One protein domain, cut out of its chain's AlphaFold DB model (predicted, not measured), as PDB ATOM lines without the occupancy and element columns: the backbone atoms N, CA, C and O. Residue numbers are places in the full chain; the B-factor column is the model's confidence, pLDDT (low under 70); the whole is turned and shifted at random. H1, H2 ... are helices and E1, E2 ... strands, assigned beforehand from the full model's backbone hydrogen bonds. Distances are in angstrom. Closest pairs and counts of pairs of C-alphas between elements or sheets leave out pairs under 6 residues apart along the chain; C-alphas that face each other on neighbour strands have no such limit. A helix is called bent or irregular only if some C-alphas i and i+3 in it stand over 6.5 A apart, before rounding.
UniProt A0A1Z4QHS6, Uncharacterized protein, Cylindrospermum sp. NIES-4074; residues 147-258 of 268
ATOM      1  N   GLU A 147    -307.569-384.951-143.371       92.00
ATOM      2  CA  GLU A 147    -306.997-384.660-144.687       92.00
ATOM      3  C   GLU A 147    -307.079-383.169-145.043       92.00
ATOM      4  O   GLU A 147    -306.091-382.587-145.504       92.00
ATOM      5  N   GLU A 148    -308.222-382.526-144.792       92.94
ATOM      6  CA  GLU A 148    -308.395-381.085-145.007       92.94
ATOM      7  C   GLU A 148    -307.508-380.275-144.067       92.94
ATOM      8  O   GLU A 148    -306.836-379.343-144.511       92.94
ATOM      9  N   VAL A 149    -307.429-380.664-142.792       92.56
ATOM     10  CA  VAL A 149    -306.546-380.014-141.818       92.56
ATOM     11  C   VAL A 149    -305.084-380.130-142.248       92.56
ATOM     12  O   VAL A 149    -304.369-379.127-142.259       92.56
ATOM     13  N   ASN A 150    -304.638-381.307-142.693       91.50
ATOM     14  CA  ASN A 150    -303.301-381.486-143.257       91.50
ATOM     15  C   ASN A 150    -303.076-380.573-144.479       91.50
ATOM     16  O   ASN A 150    -302.025-379.945-144.605       91.50
ATOM     17  N   SER A 151    -304.060-380.445-145.372       91.94
ATOM     18  CA  SER A 151    -303.956-379.536-146.518       91.94
ATOM     19  C   SER A 151    -303.846-378.069-146.087       91.94
ATOM     20  O   SER A 151    -303.060-377.318-146.668       91.94
ATOM     21  N   ILE A 152    -304.597-377.653-145.066       92.25
ATOM     22  CA  ILE A 152    -304.547-376.290-144.529       92.25
ATOM     23  C   ILE A 152    -303.178-376.014-143.902       92.25
ATOM     24  O   ILE A 152    -302.566-374.997-144.217       92.25
ATOM     25  N   PHE A 153    -302.646-376.934-143.092       91.25
ATOM     26  CA  PHE A 153    -301.311-376.791-142.502       91.25
ATOM     27  C   PHE A 153    -300.203-376.767-143.556       91.25
ATOM     28  O   PHE A 153    -299.280-375.961-143.459       91.25
ATOM     29  N   LYS A 154    -300.319-377.580-144.611       89.81
ATOM     30  CA  LYS A 154    -299.398-377.532-145.752       89.81
ATOM     31  C   LYS A 154    -299.393-376.154-146.412       89.81
ATOM     32  O   LYS A 154    -298.324-375.625-146.703       89.81
ATOM     33  N   ASN A 155    -300.569-375.576-146.643       89.88
ATOM     34  CA  ASN A 155    -300.691-374.239-147.224       89.88
ATOM     35  C   ASN A 155    -300.140-373.171-146.281       89.88
ATOM     36  O   ASN A 155    -299.368-372.321-146.716       89.88
ATOM     37  N   LEU A 156    -300.455-373.265-144.989       89.25
ATOM     38  CA  LEU A 156    -299.960-372.338-143.982       89.25
ATOM     39  C   LEU A 156    -298.425-372.326-143.944       89.25
ATOM     40  O   LEU A 156    -297.831-371.258-144.011       89.25
ATOM     41  N   LEU A 157    -297.776-373.494-143.968       87.69
ATOM     42  CA  LEU A 157    -296.312-373.612-144.032       87.69
ATOM     43  C   LEU A 157    -295.694-372.940-145.262       87.69
ATOM     44  O   LEU A 157    -294.582-372.416-145.196       87.69
ATOM     45  N   LEU A 158    -296.390-372.976-146.401       86.38
ATOM     46  CA  LEU A 158    -295.939-372.315-147.624       86.38
ATOM     47  C   LEU A 158    -296.061-370.791-147.524       86.38
ATOM     48  O   LEU A 158    -295.201-370.095-148.060       86.38
ATOM     49  N   GLN A 159    -297.093-370.305-146.835       85.81
ATOM     50  CA  GLN A 159    -297.415-368.884-146.677       85.81
ATOM     51  C   GLN A 159    -296.618-368.223-145.539       85.81
ATOM     52  O   GLN A 159    -296.304-367.042-145.605       85.81
ATOM     53  N   THR A 160    -296.206-368.978-144.515       83.56
ATOM     54  CA  THR A 160    -295.483-368.458-143.340       83.56
ATOM     55  C   THR A 160    -293.971-368.707-143.394       83.56
ATOM     56  O   THR A 160    -293.351-368.971-142.365       83.56
ATOM     57  N   ARG A 161    -293.337-368.663-144.574       80.62
ATOM     58  CA  ARG A 161    -291.896-368.988-144.732       80.62
ATOM     59  C   ARG A 161    -290.943-368.002-144.056       80.62
ATOM     60  O   ARG A 161    -289.822-368.374-143.726       80.62
ATOM     61  N   ASN A 162    -291.382-366.761-143.872       82.00
ATOM     62  CA  ASN A 162    -290.545-365.659-143.396       82.00
ATOM     63  C   ASN A 162    -290.861-365.240-141.957       82.00
ATOM     64  O   ASN A 162    -290.455-364.154-141.535       82.00
ATOM     65  N   ILE A 163    -291.599-366.062-141.203       87.56
ATOM     66  CA  ILE A 163    -291.942-365.704-139.829       87.56
ATOM     67  C   ILE A 163    -290.719-365.755-138.915       87.56
ATOM     68  O   ILE A 163    -289.766-366.508-139.140       87.56
ATOM     69  N   LYS A 164    -290.757-364.949-137.855       86.56
ATOM     70  CA  LYS A 164    -289.670-364.845-136.879       86.56
ATOM     71  C   LYS A 164    -290.192-364.915-135.452       86.56
ATOM     72  O   LYS A 164    -291.327-364.531-135.189       86.56
ATOM     73  N   THR A 165    -289.353-365.333-134.516       84.06
ATOM     74  CA  THR A 165    -289.569-365.112-133.078       84.06
ATOM     75  C   THR A 165    -288.535-364.128-132.542       84.06
ATOM     76  O   THR A 165    -287.444-363.976-133.099       84.06
ATOM     77  N   MET A 166    -288.906-363.411-131.484       77.44
ATOM     78  CA  MET A 166    -288.049-362.425-130.835       77.44
ATOM     79  C   MET A 166    -287.293-363.086-129.681       77.44
ATOM     80  O   MET A 166    -287.910-363.688-128.806       77.44
ATOM     81  N   PHE A 167    -285.975-362.932-129.659       75.00
ATOM     82  CA  PHE A 167    -285.104-363.381-128.581       75.00
ATOM     83  C   PHE A 167    -284.448-362.182-127.913       75.00
ATOM     84  O   PHE A 167    -283.907-361.305-128.586       75.00
ATOM     85  N   THR A 168    -284.461-362.170-126.584       73.25
ATOM     86  CA  THR A 168    -283.680-361.220-125.791       73.25
ATOM     87  C   THR A 168    -282.371-361.889-125.399       73.25
ATOM     88  O   THR A 168    -282.378-362.960-124.794       73.25
ATOM     89  N   ILE A 169    -281.253-361.265-125.752       73.44
ATOM     90  CA  ILE A 169    -279.910-361.688-125.366       73.44
ATOM     91  C   ILE A 169    -279.428-360.716-124.295       73.44
ATOM     92  O   ILE A 169    -279.445-359.500-124.490       73.44
ATOM     93  N   THR A 170    -279.014-361.256-123.157       76.94
ATOM     94  CA  THR A 170    -278.511-360.481-122.026       76.94
ATOM     95  C   THR A 170    -277.072-360.895-121.762       76.94
ATOM     96  O   THR A 170    -276.804-362.062-121.492       76.94
ATOM     97  N   GLU A 171    -276.154-359.940-121.861       80.06
ATOM     98  CA  GLU A 171    -274.716-360.126-121.666       80.06
ATOM     99  C   GLU A 171    -274.235-359.208-120.543       80.06
ATOM    100  O   GLU A 171    -274.564-358.021-120.512       80.06
ATOM    101  N   GLU A 172    -273.442-359.745-119.621       77.12
ATOM    102  CA  GLU A 172    -272.731-358.942-118.628       77.12
ATOM    103  C   GLU A 172    -271.414-358.455-119.246       77.12
ATOM    104  O   GLU A 172    -270.619-359.243-119.760       77.12
ATOM    105  N   ILE A 173    -271.214-357.141-119.247       86.44
ATOM    106  CA  ILE A 173    -270.034-356.453-119.774       86.44
ATOM    107  C   ILE A 173    -269.380-355.643-118.648       86.44
ATOM    108  O   ILE A 173    -270.014-355.379-117.630       86.44
ATOM    109  N   GLU A 174    -268.127-355.210-118.824       76.12
ATOM    110  CA  GLU A 174    -267.379-354.473-117.782       76.12
ATOM    111  C   GLU A 174    -268.126-353.241-117.228       76.12
ATOM    112  O   GLU A 174    -267.952-352.888-116.065       76.12
ATOM    113  N   GLU A 175    -268.988-352.611-118.035       76.62
ATOM    114  CA  GLU A 175    -269.758-351.413-117.670       76.62
ATOM    115  C   GLU A 175    -271.207-351.697-117.209       76.62
ATOM    116  O   GLU A 175    -271.946-350.759-116.906       76.62
ATOM    117  N   GLY A 176    -271.647-352.964-117.143       78.69
ATOM    118  CA  GLY A 176    -272.991-353.342-116.683       78.69
ATOM    119  C   GLY A 176    -273.658-354.447-117.507       78.69
ATOM    120  O   GLY A 176    -273.013-355.391-117.948       78.69
ATOM    121  N   ILE A 177    -274.976-354.348-117.708       78.81
ATOM    122  CA  ILE A 177    -275.760-355.338-118.462       78.81
ATOM    123  C   ILE A 177    -276.099-354.780-119.844       78.81
ATOM    124  O   ILE A 177    -276.788-353.765-119.969       78.81
ATOM    125  N   LYS A 178    -275.663-355.478-120.892       61.88
ATOM    126  CA  LYS A 178    -276.063-355.229-122.273       61.88
ATOM    127  C   LYS A 178    -277.228-356.145-122.631       61.88
ATOM    128  O   LYS A 178    -277.090-357.365-122.644       61.88
ATOM    129  N   CYS A 179    -278.366-355.552-122.975       64.06
ATOM    130  CA  CYS A 179    -279.497-356.270-123.555       64.06
ATOM    131  C   CYS A 179    -279.575-355.978-125.053       64.06
ATOM    132  O   CYS A 179    -279.651-354.817-125.456       64.06
ATOM    133  N   SER A 180    -279.590-357.020-125.877       66.38
ATOM    134  CA  SER A 180    -279.895-356.933-127.304       66.38
ATOM    135  C   SER A 180    -281.127-357.771-127.636       66.38
ATOM    136  O   SER A 180    -281.477-358.717-126.932       66.38
ATOM    137  N   VAL A 181    -281.828-357.383-128.699       69.75
ATOM    138  CA  VAL A 181    -283.003-358.097-129.205       69.75
ATOM    139  C   VAL A 181    -282.683-358.590-130.606       69.75
ATOM    140  O   VAL A 181    -282.233-357.817-131.449       69.75
ATOM    141  N   GLU A 182    -282.925-359.871-130.853       76.00
ATOM    142  CA  GLU A 182    -282.685-360.522-132.135       76.00
ATOM    143  C   GLU A 182    -283.976-361.175-132.639       76.00
ATOM    144  O   GLU A 182    -284.658-361.880-131.898       76.00
ATOM    145  N   PHE A 183    -284.311-360.966-133.913       79.19
ATOM    146  CA  PHE A 183    -285.405-361.682-134.568       79.19
ATOM    147  C   PHE A 183    -284.841-362.842-135.374       79.19
ATOM    148  O   PHE A 183    -284.145-362.621-136.369       79.19
ATOM    149  N   ARG A 184    -285.177-364.070-134.985       84.62
ATOM    150  CA  ARG A 184    -284.681-365.276-135.653       84.62
ATOM    151  C   ARG A 184    -285.782-365.932-136.481       84.62
ATOM    152  O   ARG A 184    -286.910-366.008-135.998       84.62
ATOM    153  N   PRO A 185    -285.481-366.410-137.701       88.00
ATOM    154  CA  PRO A 185    -286.425-367.192-138.489       88.00
ATOM    155  C   PRO A 185    -286.927-368.415-137.721       88.00
ATOM    156  O   PRO A 185    -286.146-369.107-137.067       88.00
ATOM    157  N   VAL A 186    -288.224-368.691-137.822       87.75
ATOM    158  CA  VAL A 186    -288.865-369.852-137.196       87.75
ATOM    159  C   VAL A 186    -289.881-370.470-138.158       87.75
ATOM    160  O   VAL A 186    -290.316-369.838-139.114       87.75
ATOM    161  N   ASN A 187    -290.262-371.721-137.917       86.75
ATOM    162  CA  ASN A 187    -291.384-372.364-138.598       86.75
ATOM    163  C   ASN A 187    -292.622-372.320-137.688       86.75
ATOM    164  O   ASN A 187    -292.492-372.513-136.480       86.75
ATOM    165  N   ILE A 188    -293.818-372.113-138.252       86.25
ATOM    166  CA  ILE A 188    -295.075-372.065-137.491       86.25
ATOM    167  C   ILE A 188    -295.308-373.349-136.683       86.25
ATOM    168  O   ILE A 188    -295.818-373.298-135.572       86.25
ATOM    169  N   LEU A 189    -294.840-374.495-137.177       86.38
ATOM    170  CA  LEU A 189    -294.857-375.752-136.439       86.38
ATOM    171  C   LEU A 189    -293.989-375.709-135.178       86.38
ATOM    172  O   LEU A 189    -294.429-376.159-134.125       86.38
ATOM    173  N   ASN A 190    -292.799-375.110-135.249       84.50
ATOM    174  CA  ASN A 190    -291.927-374.956-134.081       84.50
ATOM    175  C   ASN A 190    -292.550-374.009-133.044       84.50
ATOM    176  O   ASN A 190    -292.408-374.252-131.850       84.50
ATOM    177  N   VAL A 191    -293.269-372.973-133.492       86.12
ATOM    178  CA  VAL A 191    -294.051-372.074-132.619       86.12
ATOM    179  C   VAL A 191    -295.173-372.848-131.917       86.12
ATOM    180  O   VAL A 191    -295.386-372.708-130.720       86.12
ATOM    181  N   LEU A 192    -295.870-373.730-132.639       83.94
ATOM    182  CA  LEU A 192    -296.931-374.565-132.064       83.94
ATOM    183  C   LEU A 192    -296.403-375.679-131.141       83.94
ATOM    184  O   LEU A 192    -297.146-376.179-130.289       83.94
ATOM    185  N   ALA A 193    -295.150-376.102-131.322       80.94
ATOM    186  CA  ALA A 193    -294.492-377.120-130.505       80.94
ATOM    187  C   ALA A 193    -293.855-376.549-129.230       80.94
ATOM    188  O   ALA A 193    -293.882-377.214-128.197       80.94
ATOM    189  N   SER A 194    -293.311-375.329-129.278       76.81
ATOM    190  CA  SER A 194    -292.635-374.699-128.134       76.81
ATOM    191  C   SER A 194    -293.580-374.366-126.976       76.81
ATOM    192  O   SER A 194    -293.121-374.182-125.851       76.81
ATOM    193  N   GLY A 195    -294.884-374.247-127.249       69.81
ATOM    194  CA  GLY A 195    -295.874-373.725-126.303       69.81
ATOM    195  C   GLY A 195    -295.798-372.205-126.116       69.81
ATOM    196  O   GLY A 195    -296.680-371.629-125.485       69.81
ATOM    197  N   ASP A 196    -294.785-371.549-126.692       69.56
ATOM    198  CA  ASP A 196    -294.727-370.097-126.828       69.56
ATOM    199  C   ASP A 196    -295.372-369.714-128.157       69.56
ATOM    200  O   ASP A 196    -294.736-369.673-129.212       69.56
ATOM    201  N   TYR A 197    -296.674-369.468-128.089       81.38
ATOM    202  CA  TYR A 197    -297.544-369.246-129.234       81.38
ATOM    203  C   TYR A 197    -297.399-367.857-129.872       81.38
ATOM    204  O   TYR A 197    -298.357-367.322-130.421       81.38
ATOM    205  N   ASN A 198    -296.215-367.254-129.816       81.19
ATOM    206  CA  ASN A 198    -295.956-365.924-130.348       81.19
ATOM    207  C   ASN A 198    -295.029-365.979-131.565       81.19
ATOM    208  O   ASN A 198    -293.961-366.589-131.528       81.19
ATOM    209  N   PHE A 199    -295.389-365.272-132.634       85.62
ATOM    210  CA  PHE A 199    -294.520-365.099-133.800       85.62
ATOM    211  C   PHE A 199    -294.741-363.750-134.483       85.62
ATOM    212  O   PHE A 199    -295.716-363.053-134.228       85.62
ATOM    213  N   TYR A 200    -293.814-363.373-135.354       83.81
ATOM    214  CA  TYR A 200    -293.848-362.148-136.137       83.81
ATOM    215  C   TYR A 200    -293.993-362.498-137.616       83.81
ATOM    216  O   TYR A 200    -293.162-363.230-138.157       83.81
ATOM    217  N   LEU A 201    -295.038-361.975-138.259       84.69
ATOM    218  CA  LEU A 201    -295.355-362.168-139.677       84.69
ATOM    219  C   LEU A 201    -295.140-360.850-140.445       84.69
ATOM    220  O   LEU A 201    -295.577-359.803-139.958       84.69
ATOM    221  N   PRO A 202    -294.494-360.853-141.623       82.19
ATOM    222  CA  PRO A 202    -294.416-359.664-142.471       82.19
ATOM    223  C   PRO A 202    -295.806-359.166-142.885       82.19
ATOM    224  O   PRO A 202    -296.671-359.974-143.223       82.19
ATOM    225  N   ILE A 203    -296.025-357.842-142.903       76.25
ATOM    226  CA  ILE A 203    -297.338-357.253-143.257       76.25
ATOM    227  C   ILE A 203    -297.838-357.758-144.614       76.25
ATOM    228  O   ILE A 203    -299.017-358.079-144.764       76.25
ATOM    229  N   GLN A 204    -296.934-357.844-145.587       75.69
ATOM    230  CA  GLN A 204    -297.248-358.257-146.953       75.69
ATOM    231  C   GLN A 204    -297.752-359.710-147.048       75.69
ATOM    232  O   GLN A 204    -298.586-360.001-147.899       75.69
ATOM    233  N   ASP A 205    -297.343-360.583-146.120       80.50
ATOM    234  CA  ASP A 205    -297.697-362.010-146.118       80.50
ATOM    235  C   ASP A 205    -299.040-362.267-145.391       80.50
ATOM    236  O   ASP A 205    -299.607-363.363-145.455       80.50
ATOM    237  N   ILE A 206    -299.599-361.257-144.702       79.12
ATOM    238  CA  ILE A 206    -300.836-361.391-143.910       79.12
ATOM    239  C   ILE A 206    -302.016-361.809-144.785       79.12
ATOM    240  O   ILE A 206    -302.777-362.696-144.399       79.12
ATOM    241  N   ALA A 207    -302.193-361.160-145.938       78.50
ATOM    242  CA  ALA A 207    -303.335-361.409-146.814       78.50
ATOM    243  C   ALA A 207    -303.362-362.860-147.318       78.50
ATOM    244  O   ALA A 207    -304.432-363.450-147.445       78.50
ATOM    245  N   GLU A 208    -302.190-363.455-147.533       84.00
ATOM    246  CA  GLU A 208    -302.068-364.836-147.993       84.00
ATOM    247  C   GLU A 208    -302.503-365.830-146.906       84.00
ATOM    248  O   GLU A 208    -303.179-366.816-147.199       84.00
ATOM    249  N   CYS A 209    -302.190-365.535-145.642       84.38
ATOM    250  CA  CYS A 209    -302.487-366.414-144.510       84.38
ATOM    251  C   CYS A 209    -303.958-366.365-144.052       84.38
ATOM    252  O   CYS A 209    -304.415-367.287-143.374       84.38
ATOM    253  N   GLN A 210    -304.716-365.318-144.411       80.06
ATOM    254  CA  GLN A 210    -306.068-365.066-143.881       80.06
ATOM    255  C   GLN A 210    -307.038-366.233-144.079       80.06
ATOM    256  O   GLN A 210    -307.766-366.581-143.152       80.06
ATOM    257  N   ASN A 211    -307.026-366.867-145.253       83.31
ATOM    258  CA  ASN A 211    -307.923-367.988-145.531       83.31
ATOM    259  C   ASN A 211    -307.583-369.218-144.672       83.31
ATOM    260  O   ASN A 211    -308.472-369.868-144.128       83.31
ATOM    261  N   SER A 212    -306.291-369.514-144.505       88.44
ATOM    262  CA  SER A 212    -305.825-370.612-143.651       88.44
ATOM    263  C   SER A 212    -306.204-370.364-142.186       88.44
ATOM    264  O   SER A 212    -306.703-371.268-141.521       88.44
ATOM    265  N   PHE A 213    -306.040-369.128-141.699       86.44
ATOM    266  CA  PHE A 213    -306.458-368.735-140.350       86.44
ATOM    267  C   PHE A 213    -307.971-368.880-140.150       86.44
ATOM    268  O   PHE A 213    -308.405-369.453-139.154       86.44
ATOM    269  N   GLU A 214    -308.771-368.410-141.109       79.12
ATOM    270  CA  GLU A 214    -310.232-368.502-141.047       79.12
ATOM    271  C   GLU A 214    -310.717-369.955-141.009       79.12
ATOM    272  O   GLU A 214    -311.593-370.291-140.210       79.12
ATOM    273  N   LEU A 215    -310.156-370.826-141.853       83.25
ATOM    274  CA  LEU A 215    -310.532-372.239-141.891       83.25
ATOM    275  C   LEU A 215    -310.189-372.948-140.575       83.25
ATOM    276  O   LEU A 215    -311.018-373.693-140.055       83.25
ATOM    277  N   LEU A 216    -309.009-372.684-140.004       86.81
ATOM    278  CA  LEU A 216    -308.605-373.262-138.718       86.81
ATOM    279  C   LEU A 216    -309.497-372.793-137.563       86.81
ATOM    280  O   LEU A 216    -309.832-373.601-136.695       86.81
ATOM    281  N   GLU A 217    -309.933-371.532-137.562       78.56
ATOM    282  CA  GLU A 217    -310.870-371.038-136.551       78.56
ATOM    283  C   GLU A 217    -312.267-371.641-136.729       78.56
ATOM    284  O   GLU A 217    -312.871-372.093-135.757       78.56
ATOM    285  N   LYS A 218    -312.780-371.712-137.965       76.12
ATOM    286  CA  LYS A 218    -314.077-372.345-138.260       76.12
ATOM    287  C   LYS A 218    -314.101-373.829-137.902       76.12
ATOM    288  O   LYS A 218    -315.144-374.324-137.476       76.12
ATOM    289  N   GLY A 219    -312.964-374.510-138.035       78.00
ATOM    290  CA  GLY A 219    -312.759-375.885-137.576       78.00
ATOM    291  C   GLY A 219    -312.630-376.044-136.058       78.00
ATOM    292  O   GLY A 219    -312.511-377.171-135.572       78.00
ATOM    293  N   ASN A 220    -312.637-374.939-135.301       76.94
ATOM    294  CA  ASN A 220    -312.375-374.903-133.862       76.94
ATOM    295  C   ASN A 220    -311.002-375.501-133.493       76.94
ATOM    296  O   ASN A 220    -310.887-376.252-132.524       76.94
ATOM    297  N   ILE A 221    -309.974-375.210-134.304       85.62
ATOM    298  CA  ILE A 221    -308.626-375.796-134.210       85.62
ATOM    299  C   ILE A 221    -307.634-374.785-133.631       85.62
ATOM    300  O   ILE A 221    -307.158-374.955-132.518       85.62
ATOM    301  N   LEU A 222    -307.320-373.721-134.366       85.81
ATOM    302  CA  LEU A 222    -306.390-372.681-133.927       85.81
ATOM    303  C   LEU A 222    -307.020-371.319-134.142       85.81
ATOM    304  O   LEU A 222    -307.699-371.092-135.144       85.81
ATOM    305  N   PHE A 223    -306.720-370.403-133.235       78.25
ATOM    306  CA  PHE A 223    -307.033-369.000-133.396       78.25
ATOM    307  C   PHE A 223    -305.762-368.164-133.466       78.25
ATOM    308  O   PHE A 223    -304.881-368.308-132.627       78.25
ATOM    309  N   PHE A 224    -305.695-367.257-134.437       76.69
ATOM    310  CA  PHE A 224    -304.582-366.332-134.616       76.69
ATOM    311  C   PHE A 224    -305.039-364.939-134.173       76.69
ATOM    312  O   PHE A 224    -305.729-364.239-134.920       76.69
ATOM    313  N   MET A 225    -304.681-364.551-132.947       67.69
ATOM    314  CA  MET A 225    -304.932-363.212-132.420       67.69
ATOM    315  C   MET A 225    -304.270-362.188-133.322       67.69
ATOM    316  O   MET A 225    -303.090-362.284-133.671       67.69
ATOM    317  N   ARG A 226    -305.074-361.210-133.728       62.34
ATOM    318  CA  ARG A 226    -304.617-360.148-134.605       62.34
ATOM    319  C   ARG A 226    -303.667-359.207-133.890       62.34
ATOM    320  O   ARG A 226    -303.730-359.068-132.673       62.34
ATOM    321  N   PRO A 227    -302.831-358.506-134.660       51.38
ATOM    322  CA  PRO A 227    -301.934-357.541-134.072       51.38
ATOM    323  C   PRO A 227    -302.650-356.392-133.396       51.38
ATOM    324  O   PRO A 227    -303.540-355.753-133.960       51.38
ATOM    325  N   ILE A 228    -302.120-356.057-132.234       50.03
ATOM    326  CA  ILE A 228    -302.302-354.765-131.600       50.03
ATOM    327  C   ILE A 228    -301.492-353.748-132.435       50.03
ATOM    328  O   ILE A 228    -300.305-353.991-132.667       50.03
ATOM    329  N   PRO A 229    -302.072-352.627-132.913       45.78
ATOM    330  CA  PRO A 229    -301.367-351.628-133.735       45.78
ATOM    331  C   PRO A 229    -300.048-351.119-133.125       45.78
ATOM    332  O   PRO A 229    -299.109-350.791-133.846       45.78
ATOM    333  N   GLU A 230    -299.948-351.123-131.797       44.41
ATOM    334  CA  GLU A 230    -298.761-350.746-131.015       44.41
ATOM    335  C   GLU A 230    -297.620-351.784-131.068       44.41
ATOM    336  O   GLU A 230    -296.502-351.519-130.629       44.41
ATOM    337  N   GLN A 231    -297.883-352.980-131.603       49.66
ATOM    338  CA  GLN A 231    -296.938-354.097-131.681       49.66
ATOM    339  C   GLN A 231    -296.351-354.304-133.082       49.66
ATOM    340  O   GLN A 231    -295.643-355.290-133.313       49.66
ATOM    341  N   ILE A 232    -296.603-353.378-134.011       53.25
ATOM    342  CA  ILE A 232    -295.889-353.330-135.287       53.25
ATOM    343  C   ILE A 232    -294.437-352.951-134.984       53.25
ATOM    344  O   ILE A 232    -294.128-351.828-134.587       53.25
ATOM    345  N   ARG A 233    -293.530-353.915-135.142       55.00
ATOM    346  CA  ARG A 233    -292.093-353.715-134.944       55.00
ATOM    347  C   ARG A 233    -291.466-353.578-136.328       55.00
ATOM    348  O   ARG A 233    -291.429-354.540-137.092       55.00
ATOM    349  N   GLY A 234    -290.990-352.380-136.654       49.38
ATOM    350  CA  GLY A 234    -290.106-352.173-137.798       49.38
ATOM    351  C   GLY A 234    -288.666-352.452-137.384       49.38
ATOM    352  O   GLY A 234    -288.183-351.841-136.431       49.38
ATOM    353  N   LEU A 235    -287.987-353.365-138.081       46.97
ATOM    354  CA  LEU A 235    -286.517-353.364-138.104       46.97
ATOM    355  C   LEU A 235    -286.012-352.237-139.027       46.97
ATOM    356  O   LEU A 235    -284.996-351.617-138.729       46.97
ATOM    357  N   ASP A 236    -286.777-351.937-140.085       42.59
ATOM    358  CA  ASP A 236    -286.667-350.805-141.016       42.59
ATOM    359  C   ASP A 236    -288.023-350.641-141.777       42.59
ATOM    360  O   ASP A 236    -288.928-351.460-141.560       42.59
ATOM    361  N   PRO A 237    -288.222-349.599-142.617       49.06
ATOM    362  CA  PRO A 237    -289.476-349.362-143.350       49.06
ATOM    363  C   PRO A 237    -289.905-350.480-144.313       49.06
ATOM    364  O   PRO A 237    -291.095-350.599-144.598       49.06
ATOM    365  N   ASP A 238    -288.965-351.301-144.786       51.62
ATOM    366  CA  ASP A 238    -289.210-352.369-145.761       51.62
ATOM    367  C   ASP A 238    -289.478-353.724-145.073       51.62
ATOM    368  O   ASP A 238    -290.015-354.648-145.680       51.62
ATOM    369  N   ASN A 239    -289.161-353.838-143.779       60.28
ATOM    370  CA  ASN A 239    -289.305-355.045-142.964       60.28
ATOM    371  C   ASN A 239    -290.264-354.842-141.782       60.28
ATOM    372  O   ASN A 239    -289.965-355.209-140.639       60.28
ATOM    373  N   MET A 240    -291.432-354.249-142.044       71.62
ATOM    374  CA  MET A 240    -292.481-354.121-141.036       71.62
ATOM    375  C   MET A 240    -293.094-355.491-140.726       71.62
ATOM    376  O   MET A 240    -293.685-356.149-141.589       71.62
ATOM    377  N   MET A 241    -292.964-355.911-139.470       74.88
ATOM    378  CA  MET A 241    -293.496-357.176-138.985       74.88
ATOM    379  C   MET A 241    -294.551-356.957-137.911       74.88
ATOM    380  O   MET A 241    -294.562-355.970-137.172       74.88
ATOM    381  N   VAL A 242    -295.433-357.937-137.826       74.56
ATOM    382  CA  VAL A 242    -296.657-357.901-137.052       74.56
ATOM    383  C   VAL A 242    -296.645-359.071-136.091       74.56
ATOM    384  O   VAL A 242    -296.531-360.215-136.529       74.56
ATOM    385  N   LYS A 243    -296.735-358.792-134.787       77.94
ATOM    386  CA  LYS A 243    -296.837-359.848-133.780       77.94
ATOM    387  C   LYS A 243    -298.206-360.528-133.883       77.94
ATOM    388  O   LYS A 243    -299.230-359.850-133.915       77.94
ATOM    389  N   TYR A 244    -298.194-361.851-133.901       77.94
ATOM    390  CA  TYR A 244    -299.348-362.723-133.758       77.94
ATOM    391  C   TYR A 244    -299.185-363.567-132.498       77.94
ATOM    392  O   TYR A 244    -298.078-364.014-132.180       77.94
ATOM    393  N   GLU A 245    -300.301-363.796-131.819       79.12
ATOM    394  CA  GLU A 245    -300.430-364.773-130.741       79.12
ATOM    395  C   GLU A 245    -301.395-365.872-131.198       79.12
ATOM    396  O   GLU A 245    -302.410-365.589-131.833       79.12
ATOM    397  N   ILE A 246    -301.069-367.133-130.932       82.69
ATOM    398  CA  ILE A 246    -301.901-368.281-131.286       82.69
ATOM    399  C   ILE A 246    -302.572-368.803-130.019       82.69
ATOM    400  O   ILE A 246    -301.939-368.970-128.981       82.69
ATOM    401  N   LYS A 247    -303.860-369.105-130.114       80.12
ATOM    402  CA  LYS A 247    -304.591-369.831-129.082       80.12
ATOM    403  C   LYS A 247    -305.050-371.169-129.632       80.12
ATOM    404  O   LYS A 247    -305.569-371.247-130.749       80.12
ATOM    405  N   ASN A 248    -304.880-372.211-128.830       84.75
ATOM    406  CA  ASN A 248    -305.452-373.518-129.118       84.75
ATOM    407  C   ASN A 248    -306.952-373.483-128.826       84.75
ATOM    408  O   ASN A 248    -307.371-372.935-127.808       84.75
ATOM    409  N   LEU A 249    -307.739-374.095-129.703       79.62
ATOM    410  CA  LEU A 249    -309.176-374.279-129.526       79.62
ATOM    411  C   LEU A 249    -309.488-375.765-129.269       79.62
ATOM    412  O   LEU A 249    -308.604-376.619-129.366       79.62
ATOM    413  N   ASP A 250    -310.744-376.092-128.953       79.62
ATOM    414  CA  ASP A 250    -311.117-377.401-128.380       79.62
ATOM    415  C   ASP A 250    -310.724-378.622-129.231       79.62
ATOM    416  O   ASP A 250    -310.539-379.720-128.698       79.62
ATOM    417  N   ASN A 251    -310.632-378.474-130.558       84.00
ATOM    418  CA  ASN A 251    -310.275-379.585-131.441       84.00
ATOM    419  C   ASN A 251    -308.767-379.718-131.666       84.00
ATOM    420  O   ASN A 251    -308.345-380.734-132.222       84.00
ATOM    421  N   PHE A 252    -307.947-378.756-131.229       88.56
ATOM    422  CA  PHE A 252    -306.509-378.793-131.482       88.56
ATOM    423  C   PHE A 252    -305.853-380.038-130.901       88.56
ATOM    424  O   PHE A 252    -305.195-380.775-131.631       88.56
ATOM    425  N   ASP A 253    -306.077-380.318-129.615       86.50
ATOM    426  CA  ASP A 253    -305.453-381.464-128.948       86.50
ATOM    427  C   ASP A 253    -305.934-382.795-129.530       86.50
ATOM    428  O   ASP A 253    -305.166-383.754-129.605       86.50
ATOM    429  N   LYS A 254    -307.185-382.864-129.997       88.12
ATOM    430  CA  LYS A 254    -307.705-384.057-130.677       88.12
ATOM    431  C   LYS A 254    -306.976-384.296-131.996       88.12
ATOM    432  O   LYS A 254    -306.517-385.405-132.234       88.12
ATOM    433  N   ILE A 255    -306.827-383.254-132.814       89.56
ATOM    434  CA  ILE A 255    -306.134-383.315-134.108       89.56
ATOM    435  C   ILE A 255    -304.648-383.612-133.919       89.56
ATOM    436  O   ILE A 255    -304.098-384.475-134.592       89.56
ATOM    437  N   LYS A 256    -304.001-382.923-132.977       86.94
ATOM    438  CA  LYS A 256    -302.583-383.096-132.646       86.94
ATOM    439  C   LYS A 256    -302.248-384.538-132.264       86.94
ATOM    440  O   LYS A 256    -301.159-385.008-132.583       86.94
ATOM    441  N   ASN A 257    -303.165-385.221-131.579       87.06
ATOM    442  CA  ASN A 257    -302.998-386.608-131.153       87.06
ATOM    443  C   ASN A 257    -303.512-387.634-132.182       87.06
ATOM    444  O   ASN A 257    -303.376-388.837-131.946       87.06
ATOM    445  N   ASP A 258    -304.083-387.199-133.312       89.25
ATOM    446  CA  ASP A 258    -304.513-388.103-134.378       89.25
ATOM    447  C   ASP A 258    -303.289-388.668-135.131       89.25
ATOM    448  O   ASP A 258    -302.461-387.898-135.629       89.25
TER     449      ASP A 258
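This is residues 147 to 258 of the 268 residues of an uncharacterized protein of Cylindrospermum sp. NIES-4074 (UniProt A0A1Z4QHS6). A long two-stranded hairpin, E1 and E2, reaches out as an arm from a body in which a small, strongly twisted sheet is built round the long strand E6. H3 packs on that sheet, H1 packs on H3, the root of the arm crosses the sheet beside E3, and the arm's tip, residues 172 to 177, stands free. The printed part has 112 residues, with four named helices and six named strands in the order H1 E1 E2 H2 E3 H3 E4 E5 E6 H4; the class is mixed, helices and strands, and both sheets are antiparallel. It is only just loose, close to compact, with a radius of gyration of the C-alphas of 16.0 A, and elongated, spanning 56 by 31 by 22 A.

Find C-alpha 147 at (-306.997, -384.660, -144.687); from there H1 runs to residue 159, 18.6 A. E1, residues 164 to 173, runs 27.4 A to C-alpha 173 at (-270.034, -356.453, -119.774), and E2, residues 176 to 185, comes back over 29.1 A. Next read H2, residues 188 to 194, E3, residues 198 to 202, and H3, residues 203 to 218, 23.1 A. H3 is irregular, with C-alphas 208 and 211 7.1 A apart, and has a kink of 47 degrees near residue 210. E4 is residues 222 to 225, E5 residues 232 to 234, E6 residues 240 to 248, 26.2 A, and H4 residues 252 to 256, ending at C-alpha 256 (-302.583, -383.096, -132.646).

Start at E6 in the branched sheet: E3 lies on one side of it, E4 and E5 on the other side. Look for N 199 and O 244 at 3.0 A, N 225 and O 245 at 2.7 A, and, in the hairpin E5 and E6, N 233 and O 241 at 3.1 A. H3 is on this sheet at a height of 7.2 A, only just over E4, with three C-alphas falling on it, and runs slantwise to the strands, at 41 degrees to E4 on the local plane. H1 touches H3, closest at the C-alphas of Ile 152 and Ser 212, 5.9 A, at a shallow tilt of 13 degrees, opposite ways. H2 only grazes the sheet with residues 188 to 192. H4 is not on it; its closest C-alpha to E4 is that of Phe 252, 6.6 A from that of Leu 222. The hairpin E1 and E2 has N 169 and O 180 at 2.8 A. Its sheet and the branched one form a sandwich, two sheets face to face, with strands at 80 degrees and best planes 38 degrees apart; the closest C-alphas of E1 and E3 are those of Thr 165 and Phe 199, 5.0 A. In H1, H2 and H4 every O i to N i+4 pair is within hydrogen-bond range; in H3, 8 of 12 are.

The two C-alphas farthest apart are those of Glu 147 and Glu 175, 56.8 A. The printed part has no cut and no long link. The mean pLDDT of the printed part is 77.9; look for values under 70 at residues 178 to 181, 195 to 196 and 225 to 239.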